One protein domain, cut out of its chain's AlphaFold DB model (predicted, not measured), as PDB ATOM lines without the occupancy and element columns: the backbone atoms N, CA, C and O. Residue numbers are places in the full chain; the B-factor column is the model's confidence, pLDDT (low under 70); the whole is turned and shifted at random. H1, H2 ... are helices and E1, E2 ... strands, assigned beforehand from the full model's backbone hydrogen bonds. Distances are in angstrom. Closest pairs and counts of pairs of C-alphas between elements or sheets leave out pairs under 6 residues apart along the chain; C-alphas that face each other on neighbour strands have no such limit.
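AT A GLANCE: This is residues 284 to 385 of the 399 residues of an uncharacterized protein of Synergistaceae bacterium (UniProt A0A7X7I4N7). Look for a rod: H1 and H3, with H2 across one end, pack on H4's first part, antiparallel hairpin E1 E2 makes an arm, and residues 373 to 385 of H4 stick out opposite. The printed part has 102 residues, with four named helices and two named strands in the order H1 H2 H3 E1 E2 H4 along the chain, and its class is mixed, helices and strands. They are only just extended, close to loose: radius of gyration of the C-alphas 19.5 A, spans 76, 29 and 19 A.

HOW THE PARTS SIT: H1, residues 284 to 293, and H3, residues 309 to 324, touch H4, residues 352 to 385; the closest C-alphas are Val 291 and Leu 358, 6.4 A, and Pro 316 and Ala 362, 5.2 A. Within hydrogen-bond range are N 332 of E1, residues 328 to 336, and O 344 of E2, residues 340 to 347, 2.9 A.

IN THESE COORDINATES: Find C-alpha 284 at (-27.203, 32.847, 31.486); H4 runs 50.1 A to C-alpha 385 at (16.126, 18.167, 54.820).

THE WHOLE: The printed part has no cut; pLDDT is under 70 at residues 378 and 380 to 383.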
ATOM      1  N   ASP A 284     -27.412  34.292  31.584       91.81
ATOM      2  CA  ASP A 284     -27.203  32.847  31.486       91.81
ATOM      3  C   ASP A 284     -25.916  32.530  30.725       91.81
ATOM      4  O   ASP A 284     -25.192  31.611  31.116       91.81
ATOM      5  N   VAL A 285     -25.608  33.277  29.660       93.12
ATOM      6  CA  VAL A 285     -24.316  33.153  28.964       93.12
ATOM      7  C   VAL A 285     -23.174  33.580  29.892       93.12
ATOM      8  O   VAL A 285     -22.199  32.840  29.997       93.12
ATOM      9  N   VAL A 286     -23.318  34.692  30.632       94.50
ATOM     10  CA  VAL A 286     -22.309  35.132  31.621       94.50
ATOM     11  C   VAL A 286     -22.006  34.027  32.632       94.50
ATOM     12  O   VAL A 286     -20.842  33.710  32.851       94.50
ATOM     13  N   ARG A 287     -23.026  33.379  33.211       94.62
ATOM     14  CA  ARG A 287     -22.800  32.277  34.165       94.62
ATOM     15  C   ARG A 287     -22.062  31.098  33.538       94.62
ATOM     16  O   ARG A 287     -21.194  30.534  34.192       94.62
ATOM     17  N   ARG A 288     -22.374  30.729  32.288       92.56
ATOM     18  CA  ARG A 288     -21.640  29.659  31.584       92.56
ATOM     19  C   ARG A 288     -20.179  30.030  31.360       92.56
ATOM     20  O   ARG A 288     -19.319  29.179  31.543       92.56
ATOM     21  N   ILE A 289     -19.915  31.285  31.004       92.12
ATOM     22  CA  ILE A 289     -18.555  31.800  30.841       92.12
ATOM     23  C   ILE A 289     -17.795  31.738  32.164       92.12
ATOM     24  O   ILE A 289     -16.687  31.217  32.178       92.12
ATOM     25  N   VAL A 290     -18.394  32.201  33.268       91.94
ATOM     26  CA  VAL A 290     -17.775  32.098  34.600       91.94
ATOM     27  C   VAL A 290     -17.469  30.641  34.924       91.94
ATOM     28  O   VAL A 290     -16.345  30.336  35.293       91.94
ATOM     29  N   VAL A 291     -18.424  29.732  34.709       92.38
ATOM     30  CA  VAL A 291     -18.213  28.307  34.994       92.38
ATOM     31  C   VAL A 291     -17.042  27.718  34.211       92.38
ATOM     32  O   VAL A 291     -16.291  26.919  34.750       92.38
ATOM     33  N   GLN A 292     -16.886  28.103  32.944       90.12
ATOM     34  CA  GLN A 292     -15.811  27.599  32.089       90.12
ATOM     35  C   GLN A 292     -14.454  28.230  32.400       90.12
ATOM     36  O   GLN A 292     -13.440  27.538  32.383       90.12
ATOM     37  N   LEU A 293     -14.421  29.546  32.612       89.69
ATOM     38  CA  LEU A 293     -13.176  30.286  32.797       89.69
ATOM     39  C   LEU A 293     -12.611  30.156  34.203       89.69
ATOM     40  O   LEU A 293     -11.410  30.308  34.348       89.69
ATOM     41  N   PHE A 294     -13.463  29.945  35.208       91.25
ATOM     42  CA  PHE A 294     -13.069  29.919  36.617       91.25
ATOM     43  C   PHE A 294     -13.023  28.481  37.146       91.25
ATOM     44  O   PHE A 294     -12.964  28.284  38.351       91.25
ATOM     45  N   ASP A 295     -13.092  27.461  36.288       89.81
ATOM     46  CA  ASP A 295     -12.761  26.096  36.702       89.81
ATOM     47  C   ASP A 295     -11.252  26.037  36.981       89.81
ATOM     48  O   ASP A 295     -10.503  26.394  36.075       89.81
ATOM     49  N   PRO A 296     -10.772  25.623  38.166       87.38
ATOM     50  CA  PRO A 296      -9.332  25.552  38.444       87.38
ATOM     51  C   PRO A 296      -8.593  24.568  37.520       87.38
ATOM     52  O   PRO A 296      -7.392  24.701  37.307       87.38
ATOM     53  N   GLU A 297      -9.302  23.622  36.888       87.62
ATOM     54  CA  GLU A 297      -8.736  22.777  35.823       87.62
ATOM     55  C   GLU A 297      -8.477  23.553  34.514       87.62
ATOM     56  O   GLU A 297      -7.778  23.068  33.620       87.62
ATOM     57  N   ASN A 298      -9.055  24.748  34.360       87.56
ATOM     58  CA  ASN A 298      -8.767  25.645  33.251       87.56
ATOM     59  C   ASN A 298      -7.420  26.340  33.512       87.56
ATOM     60  O   ASN A 298      -7.303  27.085  34.485       87.56
ATOM     61  N   PRO A 299      -6.414  26.199  32.630       84.94
ATOM     62  CA  PRO A 299      -5.102  26.780  32.893       84.94
ATOM     63  C   PRO A 299      -5.113  28.314  32.978       84.94
ATOM     64  O   PRO A 299      -4.197  28.896  33.545       84.94
ATOM     65  N   ILE A 300      -6.142  28.984  32.442       84.69
ATOM     66  CA  ILE A 300      -6.321  30.434  32.596       84.69
ATOM     67  C   ILE A 300      -6.721  30.783  34.029       84.69
ATOM     68  O   ILE A 300      -6.185  31.738  34.581       84.69
ATOM     69  N   ALA A 301      -7.630  30.016  34.637       84.94
ATOM     70  CA  ALA A 301      -7.977  30.197  36.042       84.94
ATOM     71  C   ALA A 301      -6.743  30.010  36.920       84.94
ATOM     72  O   ALA A 301      -6.421  30.897  37.701       84.94
ATOM     73  N   ALA A 302      -6.020  28.904  36.731       75.62
ATOM     74  CA  ALA A 302      -4.802  28.632  37.482       75.62
ATOM     75  C   ALA A 302      -3.769  29.762  37.319       75.62
ATOM     76  O   ALA A 302      -3.200  30.222  38.296       75.62
ATOM     77  N   LEU A 303      -3.579  30.281  36.102       79.69
ATOM     78  CA  LEU A 303      -2.598  31.340  35.849       79.69
ATOM     79  C   LEU A 303      -2.936  32.684  36.515       79.69
ATOM     80  O   LEU A 303      -2.023  33.430  36.858       79.69
ATOM     81  N   PHE A 304      -4.217  33.043  36.613       80.94
ATOM     82  CA  PHE A 304      -4.627  34.391  37.029       80.94
ATOM     83  C   PHE A 304      -5.273  34.464  38.409       80.94
ATOM     84  O   PHE A 304      -5.404  35.566  38.931       80.94
ATOM     85  N   LEU A 305      -5.727  33.336  38.953       83.81
ATOM     86  CA  LEU A 305      -6.559  33.294  40.155       83.81
ATOM     87  C   LEU A 305      -6.006  32.371  41.246       83.81
ATOM     88  O   LEU A 305      -6.477  32.473  42.372       83.81
ATOM     89  N   ALA A 306      -5.054  31.480  40.938       77.00
ATOM     90  CA  ALA A 306      -4.489  30.570  41.938       77.00
ATOM     91  C   ALA A 306      -3.757  31.319  43.059       77.00
ATOM     92  O   ALA A 306      -3.946  30.982  44.217       77.00
ATOM     93  N   ASP A 307      -3.021  32.379  42.716       80.31
ATOM     94  CA  ASP A 307      -2.226  33.162  43.674       80.31
ATOM     95  C   ASP A 307      -2.972  34.413  44.197       80.31
ATOM     96  O   ASP A 307      -2.360  35.330  44.752       80.31
ATOM     97  N   ASP A 308      -4.283  34.524  43.946       85.31
ATOM     98  CA  ASP A 308      -5.098  35.678  44.346       85.31
ATOM     99  C   ASP A 308      -5.941  35.342  45.587       85.31
ATOM    100  O   ASP A 308      -7.092  34.911  45.484       85.31
ATOM    101  N   ASP A 309      -5.369  35.575  46.772       82.88
ATOM    102  CA  ASP A 309      -6.022  35.348  48.072       82.88
ATOM    103  C   ASP A 309      -7.398  36.032  48.180       82.88
ATOM    104  O   ASP A 309      -8.347  35.455  48.726       82.88
ATOM    105  N   ASP A 310      -7.533  37.248  47.631       85.94
ATOM    106  CA  ASP A 310      -8.794  37.999  47.652       85.94
ATOM    107  C   ASP A 310      -9.859  37.266  46.822       85.94
ATOM    108  O   ASP A 310     -11.033  37.189  47.213       85.94
ATOM    109  N   PHE A 311      -9.466  36.708  45.671       87.69
ATOM    110  CA  PHE A 311     -10.352  35.865  44.876       87.69
ATOM    111  C   PHE A 311     -10.708  34.575  45.614       87.69
ATOM    112  O   PHE A 311     -11.894  34.247  45.679       87.69
ATOM    113  N   LEU A 312      -9.732  33.860  46.177       85.25
ATOM    114  CA  LEU A 312      -9.959  32.578  46.851       85.25
ATOM    115  C   LEU A 312     -10.927  32.719  48.039       85.25
ATOM    116  O   LEU A 312     -11.865  31.924  48.167       85.25
ATOM    117  N   GLU A 313     -10.789  33.777  48.849       84.75
ATOM    118  CA  GLU A 313     -11.727  34.080  49.940       84.75
ATOM    119  C   GLU A 313     -13.130  34.431  49.403       84.75
ATOM    120  O   GLU A 313     -14.157  34.011  49.955       84.75
ATOM    121  N   ALA A 314     -13.200  35.191  48.306       86.88
ATOM    122  CA  ALA A 314     -14.461  35.660  47.737       86.88
ATOM    123  C   ALA A 314     -15.189  34.614  46.873       86.88
ATOM    124  O   ALA A 314     -16.415  34.706  46.714       86.88
ATOM    125  N   ALA A 315     -14.482  33.633  46.310       87.12
ATOM    126  CA  ALA A 315     -14.990  32.712  45.297       87.12
ATOM    127  C   ALA A 315     -16.260  31.956  45.740       87.12
ATOM    128  O   ALA A 315     -17.248  31.983  44.992       87.12
ATOM    129  N   PRO A 316     -16.346  31.381  46.961       85.75
ATOM    130  CA  PRO A 316     -17.573  30.734  47.426       85.75
ATOM    131  C   PRO A 316     -18.776  31.688  47.436       85.75
ATOM    132  O   PRO A 316     -19.863  31.334  46.973       85.75
ATOM    133  N   PHE A 317     -18.588  32.925  47.907       89.00
ATOM    134  CA  PHE A 317     -19.653  33.930  47.956       89.00
ATOM    135  C   PHE A 317     -20.057  34.405  46.559       89.00
ATOM    136  O   PHE A 317     -21.246  34.625  46.301       89.00
ATOM    137  N   LEU A 318     -19.093  34.532  45.646       90.56
ATOM    138  CA  LEU A 318     -19.334  34.893  44.255       90.56
ATOM    139  C   LEU A 318     -20.188  33.827  43.555       90.56
ATOM    140  O   LEU A 318     -21.215  34.161  42.952       90.56
ATOM    141  N   PHE A 319     -19.834  32.546  43.687       93.19
ATOM    142  CA  PHE A 319     -20.600  31.452  43.086       93.19
ATOM    143  C   PHE A 319     -21.987  31.297  43.726       93.19
ATOM    144  O   PHE A 319     -22.974  31.129  43.004       93.19
ATOM    145  N   GLU A 320     -22.117  31.451  45.049       91.56
ATOM    146  CA  GLU A 320     -23.422  31.514  45.729       91.56
ATOM    147  C   GLU A 320     -24.292  32.671  45.222       91.56
ATOM    148  O   GLU A 320     -25.477  32.483  44.931       91.56
ATOM    149  N   GLY A 321     -23.716  33.859  45.026       92.38
ATOM    150  CA  GLY A 321     -24.420  35.003  44.443       92.38
ATOM    151  C   GLY A 321     -24.916  34.729  43.017       92.38
ATOM    152  O   GLY A 321     -26.062  35.042  42.666       92.38
ATOM    153  N   LEU A 322     -24.093  34.081  42.187       94.00
ATOM    154  CA  LEU A 322     -24.475  33.692  40.826       94.00
ATOM    155  C   LEU A 322     -25.605  32.653  40.812       94.00
ATOM    156  O   LEU A 322     -26.504  32.755  39.968       94.00
ATOM    157  N   LYS A 323     -25.615  31.716  41.768       93.75
ATOM    158  CA  LYS A 323     -26.706  30.744  41.961       93.75
ATOM    159  C   LYS A 323     -27.987  31.407  42.446       93.75
ATOM    160  O   LYS A 323     -29.049  31.179  41.866       93.75
ATOM    161  N   ALA A 324     -27.898  32.274  43.454       92.75
ATOM    162  CA  ALA A 324     -29.046  32.996  44.003       92.75
ATOM    163  C   ALA A 324     -29.764  33.836  42.934       92.75
ATOM    164  O   ALA A 324     -30.977  34.043  42.998       92.75
ATOM    165  N   THR A 325     -29.027  34.277  41.913       94.12
ATOM    166  CA  THR A 325     -29.574  35.031  40.786       94.12
ATOM    167  C   THR A 325     -29.937  34.171  39.575       94.12
ATOM    168  O   THR A 325     -30.386  34.735  38.588       94.12
ATOM    169  N   ALA A 326     -29.828  32.837  39.595       93.88
ATOM    170  CA  ALA A 326     -29.976  31.978  38.405       93.88
ATOM    171  C   ALA A 326     -31.328  32.089  37.657       93.88
ATOM    172  O   ALA A 326     -31.425  31.724  36.482       93.88
ATOM    173  N   GLY A 327     -32.373  32.605  38.315       93.56
ATOM    174  CA  GLY A 327     -33.647  32.936  37.666       93.56
ATOM    175  C   GLY A 327     -33.616  34.229  36.842       93.56
ATOM    176  O   GLY A 327     -34.433  34.402  35.944       93.56
ATOM    177  N   PHE A 328     -32.681  35.139  37.110       95.12
ATOM    178  CA  PHE A 328     -32.449  36.351  36.326       95.12
ATOM    179  C   PHE A 328     -31.722  36.003  35.026       95.12
ATOM    180  O   PHE A 328     -30.600  35.490  35.048       95.12
ATOM    181  N   LYS A 329     -32.371  36.302  33.901       93.12
ATOM    182  CA  LYS A 329     -31.916  35.982  32.541       93.12
ATOM    183  C   LYS A 329     -31.214  37.136  31.853       93.12
ATOM    184  O   LYS A 329     -30.453  36.903  30.921       93.12
ATOM    185  N   GLY A 330     -31.431  38.365  32.309       94.69
ATOM    186  CA  GLY A 330     -30.735  39.503  31.738       94.69
ATOM    187  C   GLY A 330     -31.502  40.808  31.763       94.69
ATOM    188  O   GLY A 330     -32.581  40.923  32.350       94.69
ATOM    189  N   ILE A 331     -30.919  41.790  31.083       95.88
ATOM    190  CA  ILE A 331     -31.457  43.142  30.949       95.88
ATOM    191  C   ILE A 331     -31.604  43.475  29.475       95.88
ATOM    192  O   ILE A 331     -30.751  43.149  28.649       95.88
ATOM    193  N   GLN A 332     -32.694  44.163  29.165       95.31
ATOM    194  CA  GLN A 332     -32.942  44.773  27.873       95.31
ATOM    195  C   GLN A 332     -33.153  46.261  28.079       95.31
ATOM    196  O   GLN A 332     -33.987  46.648  28.896       95.31
ATOM    197  N   MET A 333     -32.439  47.091  27.329       95.38
ATOM    198  CA  MET A 333     -32.771  48.504  27.208       95.38
ATOM    199  C   MET A 333     -32.838  48.892  25.741       95.38
ATOM    200  O   MET A 333     -32.047  48.418  24.926       95.38
ATOM    201  N   ASN A 334     -33.771  49.765  25.394       94.06
ATOM    202  CA  ASN A 334     -33.761  50.418  24.098       94.06
ATOM    203  C   ASN A 334     -34.278  51.846  24.186       94.06
ATOM    204  O   ASN A 334     -35.044  52.207  25.079       94.06
ATOM    205  N   PHE A 335     -33.835  52.636  23.221       92.00
ATOM    206  CA  PHE A 335     -34.281  53.994  23.001       92.00
ATOM    207  C   PHE A 335     -34.815  54.117  21.578       92.00
ATOM    208  O   PHE A 335     -34.182  53.640  20.637       92.00
ATOM    209  N   SER A 336     -35.975  54.749  21.419       88.56
ATOM    210  CA  SER A 336     -36.653  54.928  20.134       88.56
ATOM    211  C   SER A 336     -36.961  56.408  19.904       88.56
ATOM    212  O   SER A 336     -37.780  56.988  20.616       88.56
ATOM    213  N   GLY A 337     -36.312  57.006  18.897       76.00
ATOM    214  CA  GLY A 337     -36.700  58.298  18.313       76.00
ATOM    215  C   GLY A 337     -36.744  59.487  19.278       76.00
ATOM    216  O   GLY A 337     -37.630  60.312  19.147       76.00
ATOM    217  N   MET A 338     -35.843  59.564  20.264       80.00
ATOM    218  CA  MET A 338     -35.812  60.585  21.332       80.00
ATOM    219  C   MET A 338     -36.932  60.553  22.373       80.00
ATOM    220  O   MET A 338     -36.771  61.112  23.457       80.00
ATOM    221  N   GLU A 339     -38.049  59.912  22.067       87.94
ATOM    222  CA  GLU A 339     -39.254  60.029  22.882       87.94
ATOM    223  C   GLU A 339     -39.395  58.906  23.896       87.94
ATOM    224  O   GLU A 339     -40.032  59.095  24.931       87.94
ATOM    225  N   ARG A 340     -38.844  57.724  23.604       91.62
ATOM    226  CA  ARG A 340     -39.149  56.516  24.366       91.62
ATOM    227  C   ARG A 340     -37.905  55.767  24.805       91.62
ATOM    228  O   ARG A 340     -37.096  55.378  23.969       91.62
ATOM    229  N   LEU A 341     -37.833  55.493  26.103       94.62
ATOM    230  CA  LEU A 341     -36.907  54.550  26.715       94.62
ATOM    231  C   LEU A 341     -37.702  53.358  27.240       94.62
ATOM    232  O   LEU A 341     -38.665  53.536  27.980       94.62
ATOM    233  N   ASP A 342     -37.282  52.152  26.890       95.12
ATOM    234  CA  ASP A 342     -37.804  50.910  27.447       95.12
ATOM    235  C   ASP A 342     -36.675  50.173  28.167       95.12
ATOM    236  O   ASP A 342     -35.577  50.029  27.633       95.12
ATOM    237  N   PHE A 343     -36.967  49.672  29.361       96.19
ATOM    238  CA  PHE A 343     -36.107  48.850  30.200       96.19
ATOM    239  C   PHE A 343     -36.883  47.603  30.624       96.19
ATOM    240  O   PHE A 343     -38.028  47.705  31.068       96.19
ATOM    241  N   ALA A 344     -36.262  46.432  30.537       95.19
ATOM    242  CA  ALA A 344     -36.828  45.195  31.054       95.19
ATOM    243  C   ALA A 344     -35.771  44.366  31.787       95.19
ATOM    244  O   ALA A 344     -34.666  44.161  31.281       95.19
ATOM    245  N   MET A 345     -36.140  43.853  32.961       95.94
ATOM    246  CA  MET A 345     -35.431  42.762  33.631       95.94
ATOM    247  C   MET A 345     -36.144  41.460  33.307       95.94
ATOM    248  O   MET A 345     -37.345  41.327  33.559       95.94
ATOM    249  N   LEU A 346     -35.397  40.503  32.771       94.25
ATOM    250  CA  LEU A 346     -35.917  39.213  32.353       94.25
ATOM    251  C   LEU A 346     -35.683  38.174  33.443       94.25
ATOM    252  O   LEU A 346     -34.566  38.022  33.941       94.25
ATOM    253  N   PHE A 347     -36.731  37.429  33.770       94.00
ATOM    254  CA  PHE A 347     -36.694  36.308  34.693       94.00
ATOM    255  C   PHE A 347     -37.364  35.090  34.061       94.00
ATOM    256  O   PHE A 347     -38.390  35.203  33.391       94.00
ATOM    257  N   ASP A 348     -36.781  33.923  34.292       92.06
ATOM    258  CA  ASP A 348     -37.324  32.634  33.876       92.06
ATOM    259  C   ASP A 348     -36.854  31.552  34.860       92.06
ATOM    260  O   ASP A 348     -36.136  31.822  35.827       92.06
ATOM    261  N   THR A 349     -37.266  30.316  34.621       91.06
ATOM    262  CA  THR A 349     -36.866  29.158  35.410       91.06
ATOM    263  C   THR A 349     -35.334  29.056  35.435       91.06
ATOM    264  O   THR A 349     -34.689  29.108  34.378       91.06
ATOM    265  N   PRO A 350     -34.723  28.929  36.626       92.56
ATOM    266  CA  PRO A 350     -33.287  28.733  36.740       92.56
ATOM    267  C   PRO A 350     -32.816  27.489  35.980       92.56
ATOM    268  O   PRO A 350     -33.494  26.461  35.980       92.56
ATOM    269  N   ASN A 351     -31.643  27.568  35.349       91.25
ATOM    270  CA  ASN A 351     -31.037  26.410  34.697       91.25
ATOM    271  C   ASN A 351     -30.350  25.530  35.756       91.25
ATOM    272  O   ASN A 351     -29.331  25.925  36.322       91.25
ATOM    273  N   SER A 352     -30.904  24.343  36.013       93.00
ATOM    274  CA  SER A 352     -30.399  23.419  37.035       93.00
ATOM    275  C   SER A 352     -28.988  22.902  36.756       93.00
ATOM    276  O   SER A 352     -28.255  22.646  37.704       93.00
ATOM    277  N   GLU A 353     -28.593  22.763  35.488       93.62
ATOM    278  CA  GLU A 353     -27.242  22.311  35.123       93.62
ATOM    279  C   GLU A 353     -26.196  23.372  35.474       93.62
ATOM    280  O   GLU A 353     -25.155  23.052  36.036       93.62
ATOM    281  N   ILE A 354     -26.506  24.648  35.220       92.00
ATOM    282  CA  ILE A 354     -25.630  25.770  35.590       92.00
ATOM    283  C   ILE A 354     -25.523  25.892  37.113       92.00
ATOM    284  O   ILE A 354     -24.434  26.129  37.622       92.00
ATOM    285  N   ILE A 355     -26.630  25.714  37.845       93.44
ATOM    286  CA  ILE A 355     -26.603  25.728  39.316       93.44
ATOM    287  C   ILE A 355     -25.688  24.618  39.841       93.44
ATOM    288  O   ILE A 355     -24.804  24.904  40.640       93.44
ATOM    289  N   ALA A 356     -25.851  23.389  39.344       93.19
ATOM    290  CA  ALA A 356     -25.021  22.262  39.755       93.19
ATOM    291  C   ALA A 356     -23.535  22.467  39.406       93.19
ATOM    292  O   ALA A 356     -22.662  22.081  40.178       93.19
ATOM    293  N   ALA A 357     -23.233  23.098  38.267       93.19
ATOM    294  CA  ALA A 357     -21.859  23.429  37.902       93.19
ATOM    295  C   ALA A 357     -21.250  24.490  38.837       93.19
ATOM    296  O   ALA A 357     -20.111  24.344  39.268       93.19
ATOM    297  N   LEU A 358     -22.021  25.520  39.206       92.81
ATOM    298  CA  LEU A 358     -21.600  26.529  40.184       92.81
ATOM    299  C   LEU A 358     -21.418  25.942  41.593       92.81
ATOM    300  O   LEU A 358     -20.524  26.378  42.311       92.81
ATOM    301  N   ASP A 359     -22.233  24.955  41.986       89.81
ATOM    302  CA  ASP A 359     -22.028  24.196  43.230       89.81
ATOM    303  C   ASP A 359     -20.684  23.453  43.210       89.81
ATOM    304  O   ASP A 359     -19.949  23.474  44.196       89.81
ATOM    305  N   GLY A 360     -20.349  22.826  42.078       91.00
ATOM    306  CA  GLY A 360     -19.094  22.096  41.908       91.00
ATOM    307  C   GLY A 360     -17.852  22.988  41.962       91.00
ATOM    308  O   GLY A 360     -16.845  22.578  42.529       91.00
ATOM    309  N   LEU A 361     -17.916  24.210  41.426       91.06
ATOM    310  CA  LEU A 361     -16.760  25.116  41.370       91.06
ATOM    311  C   LEU A 361     -16.239  25.529  42.739       91.06
ATOM    312  O   LEU A 361     -15.031  25.538  42.942       91.06
ATOM    313  N   ALA A 362     -17.130  25.848  43.680       83.19
ATOM    314  CA  ALA A 362     -16.709  26.234  45.025       83.19
ATOM    315  C   ALA A 362     -15.917  25.107  45.710       83.19
ATOM    316  O   ALA A 362     -14.882  25.367  46.312       83.19
ATOM    317  N   ALA A 363     -16.377  23.859  45.566       86.62
ATOM    318  CA  ALA A 363     -15.683  22.694  46.108       86.62
ATOM    319  C   ALA A 363     -14.333  22.454  45.417       86.62
ATOM    320  O   ALA A 363     -13.348  22.190  46.095       86.62
ATOM    321  N   LYS A 364     -14.274  22.605  44.086       90.50
ATOM    322  CA  LYS A 364     -13.027  22.469  43.323       90.50
ATOM    323  C   LYS A 364     -11.954  23.468  43.764       90.50
ATOM    324  O   LYS A 364     -10.800  23.089  43.873       90.50
ATOM    325  N   TRP A 365     -12.323  24.724  44.019       88.38
ATOM    326  CA  TRP A 365     -11.372  25.729  44.507       88.38
ATOM    327  C   TRP A 365     -10.900  25.454  45.935       88.38
ATOM    328  O   TRP A 365      -9.729  25.658  46.217       88.38
ATOM    329  N   GLN A 366     -11.772  24.952  46.814       83.44
ATOM    330  CA  GLN A 366     -11.362  24.537  48.161       83.44
ATOM    331  C   GLN A 366     -10.340  23.397  48.112       83.44
ATOM    332  O   GLN A 366      -9.297  23.493  48.742       83.44
ATOM    333  N   GLU A 367     -10.610  22.358  47.316       86.31
ATOM    334  CA  GLU A 367      -9.686  21.231  47.128       86.31
ATOM    335  C   GLU A 367      -8.366  21.671  46.475       86.31
ATOM    336  O   GLU A 367      -7.299  21.198  46.858       86.31
ATOM    337  N   PHE A 368      -8.423  22.601  45.515       84.06
ATOM    338  CA  PHE A 368      -7.234  23.164  44.874       84.06
ATOM    339  C   PHE A 368      -6.323  23.877  45.884       84.06
ATOM    340  O   PHE A 368      -5.128  23.600  45.902       84.06
ATOM    341  N   VAL A 369      -6.882  24.736  46.746       80.75
ATOM    342  CA  VAL A 369      -6.115  25.454  47.780       80.75
ATOM    343  C   VAL A 369      -5.513  24.485  48.796       80.75
ATOM    344  O   VAL A 369      -4.322  24.567  49.061       80.75
ATOM    345  N   GLU A 370      -6.299  23.525  49.298       82.69
ATOM    346  CA  GLU A 370      -5.794  22.503  50.231       82.69
ATOM    347  C   GLU A 370      -4.630  21.704  49.617       82.69
ATOM    348  O   GLU A 370      -3.640  21.433  50.289       82.69
ATOM    349  N   THR A 371      -4.714  21.369  48.325       81.62
ATOM    350  CA  THR A 371      -3.637  20.645  47.627       81.62
ATOM    351  C   THR A 371      -2.379  21.501  47.476       81.62
ATOM    352  O   THR A 371      -1.280  20.980  47.638       81.62
ATOM    353  N   GLN A 372      -2.513  22.798  47.177       75.06
ATOM    354  CA  GLN A 372      -1.353  23.686  47.058       75.06
ATOM    355  C   GLN A 372      -0.668  23.936  48.402       75.06
ATOM    356  O   GLN A 372       0.555  23.892  48.456       75.06
ATOM    357  N   GLU A 373      -1.430  24.113  49.485       78.88
ATOM    358  CA  GLU A 373      -0.868  24.229  50.837       78.88
ATOM    359  C   GLU A 373      -0.089  22.956  51.229       78.88
ATOM    360  O   GLU A 373       1.021  23.048  51.750       78.88
ATOM    361  N   GLU A 374      -0.621  21.763  50.928       77.06
ATOM    362  CA  GLU A 374       0.081  20.492  51.178       77.06
ATOM    363  C   GLU A 374       1.358  20.333  50.324       77.06
ATOM    364  O   GLU A 374       2.351  19.775  50.799       77.06
ATOM    365  N   GLU A 375       1.348  20.798  49.068       75.31
ATOM    366  CA  GLU A 375       2.522  20.776  48.183       75.31
ATOM    367  C   GLU A 375       3.606  21.764  48.646       75.31
ATOM    368  O   GLU A 375       4.779  21.391  48.684       75.31
ATOM    369  N   GLU A 376       3.233  22.978  49.065       73.50
ATOM    370  CA  GLU A 376       4.168  23.966  49.621       73.50
ATOM    371  C   GLU A 376       4.806  23.479  50.929       73.50
ATOM    372  O   GLU A 376       6.029  23.551  51.076       73.50
ATOM    373  N   GLU A 377       4.020  22.913  51.855       70.75
ATOM    374  CA  GLU A 377       4.553  22.335  53.098       70.75
ATOM    375  C   GLU A 377       5.550  21.194  52.812       70.75
ATOM    376  O   GLU A 377       6.585  21.087  53.476       70.75
ATOM    377  N   ALA A 378       5.286  20.362  51.799       68.94
ATOM    378  CA  ALA A 378       6.188  19.283  51.402       68.94
ATOM    379  C   ALA A 378       7.489  19.796  50.753       68.94
ATOM    380  O   ALA A 378       8.562  19.253  51.033       68.94
ATOM    381  N   GLU A 379       7.422  20.834  49.913       70.00
ATOM    382  CA  GLU A 379       8.611  21.468  49.324       70.00
ATOM    383  C   GLU A 379       9.474  22.168  50.389       70.00
ATOM    384  O   GLU A 379      10.706  22.086  50.333       70.00
ATOM    385  N   GLU A 380       8.858  22.804  51.393       69.62
ATOM    386  CA  GLU A 380       9.574  23.383  52.536       69.62
ATOM    387  C   GLU A 380      10.261  22.305  53.393       69.62
ATOM    388  O   GLU A 380      11.430  22.466  53.765       69.62
ATOM    389  N   GLU A 381       9.588  21.180  53.666       66.38
ATOM    390  CA  GLU A 381      10.182  20.052  54.398       66.38
ATOM    391  C   GLU A 381      11.357  19.412  53.633       66.38
ATOM    392  O   GLU A 381      12.399  19.126  54.241       66.38
ATOM    393  N   GLU A 382      11.244  19.225  52.310       68.75
ATOM    394  CA  GLU A 382      12.345  18.717  51.476       68.75
ATOM    395  C   GLU A 382      13.533  19.694  51.443       68.75
ATOM    396  O   GLU A 382      14.687  19.269  51.578       68.75
ATOM    397  N   ALA A 383      13.279  21.003  51.340       66.38
ATOM    398  CA  ALA A 383      14.327  22.022  51.374       66.38
ATOM    399  C   ALA A 383      15.062  22.064  52.731       66.38
ATOM    400  O   ALA A 383      16.293  22.173  52.769       66.38
ATOM    401  N   GLU A 384      14.338  21.922  53.849       70.19
ATOM    402  CA  GLU A 384      14.941  21.821  55.183       70.19
ATOM    403  C   GLU A 384      15.771  20.537  55.369       70.19
ATOM    404  O   GLU A 384      16.796  20.554  56.068       70.19
ATOM    405  N   GLU A 385      15.343  19.406  54.798       70.62
ATOM    406  CA  GLU A 385      16.126  18.167  54.820       70.62
ATOM    407  C   GLU A 385      17.400  18.284  53.970       70.62
ATOM    408  O   GLU A 385      18.471  17.867  54.427       70.62
TER     409      GLU A 385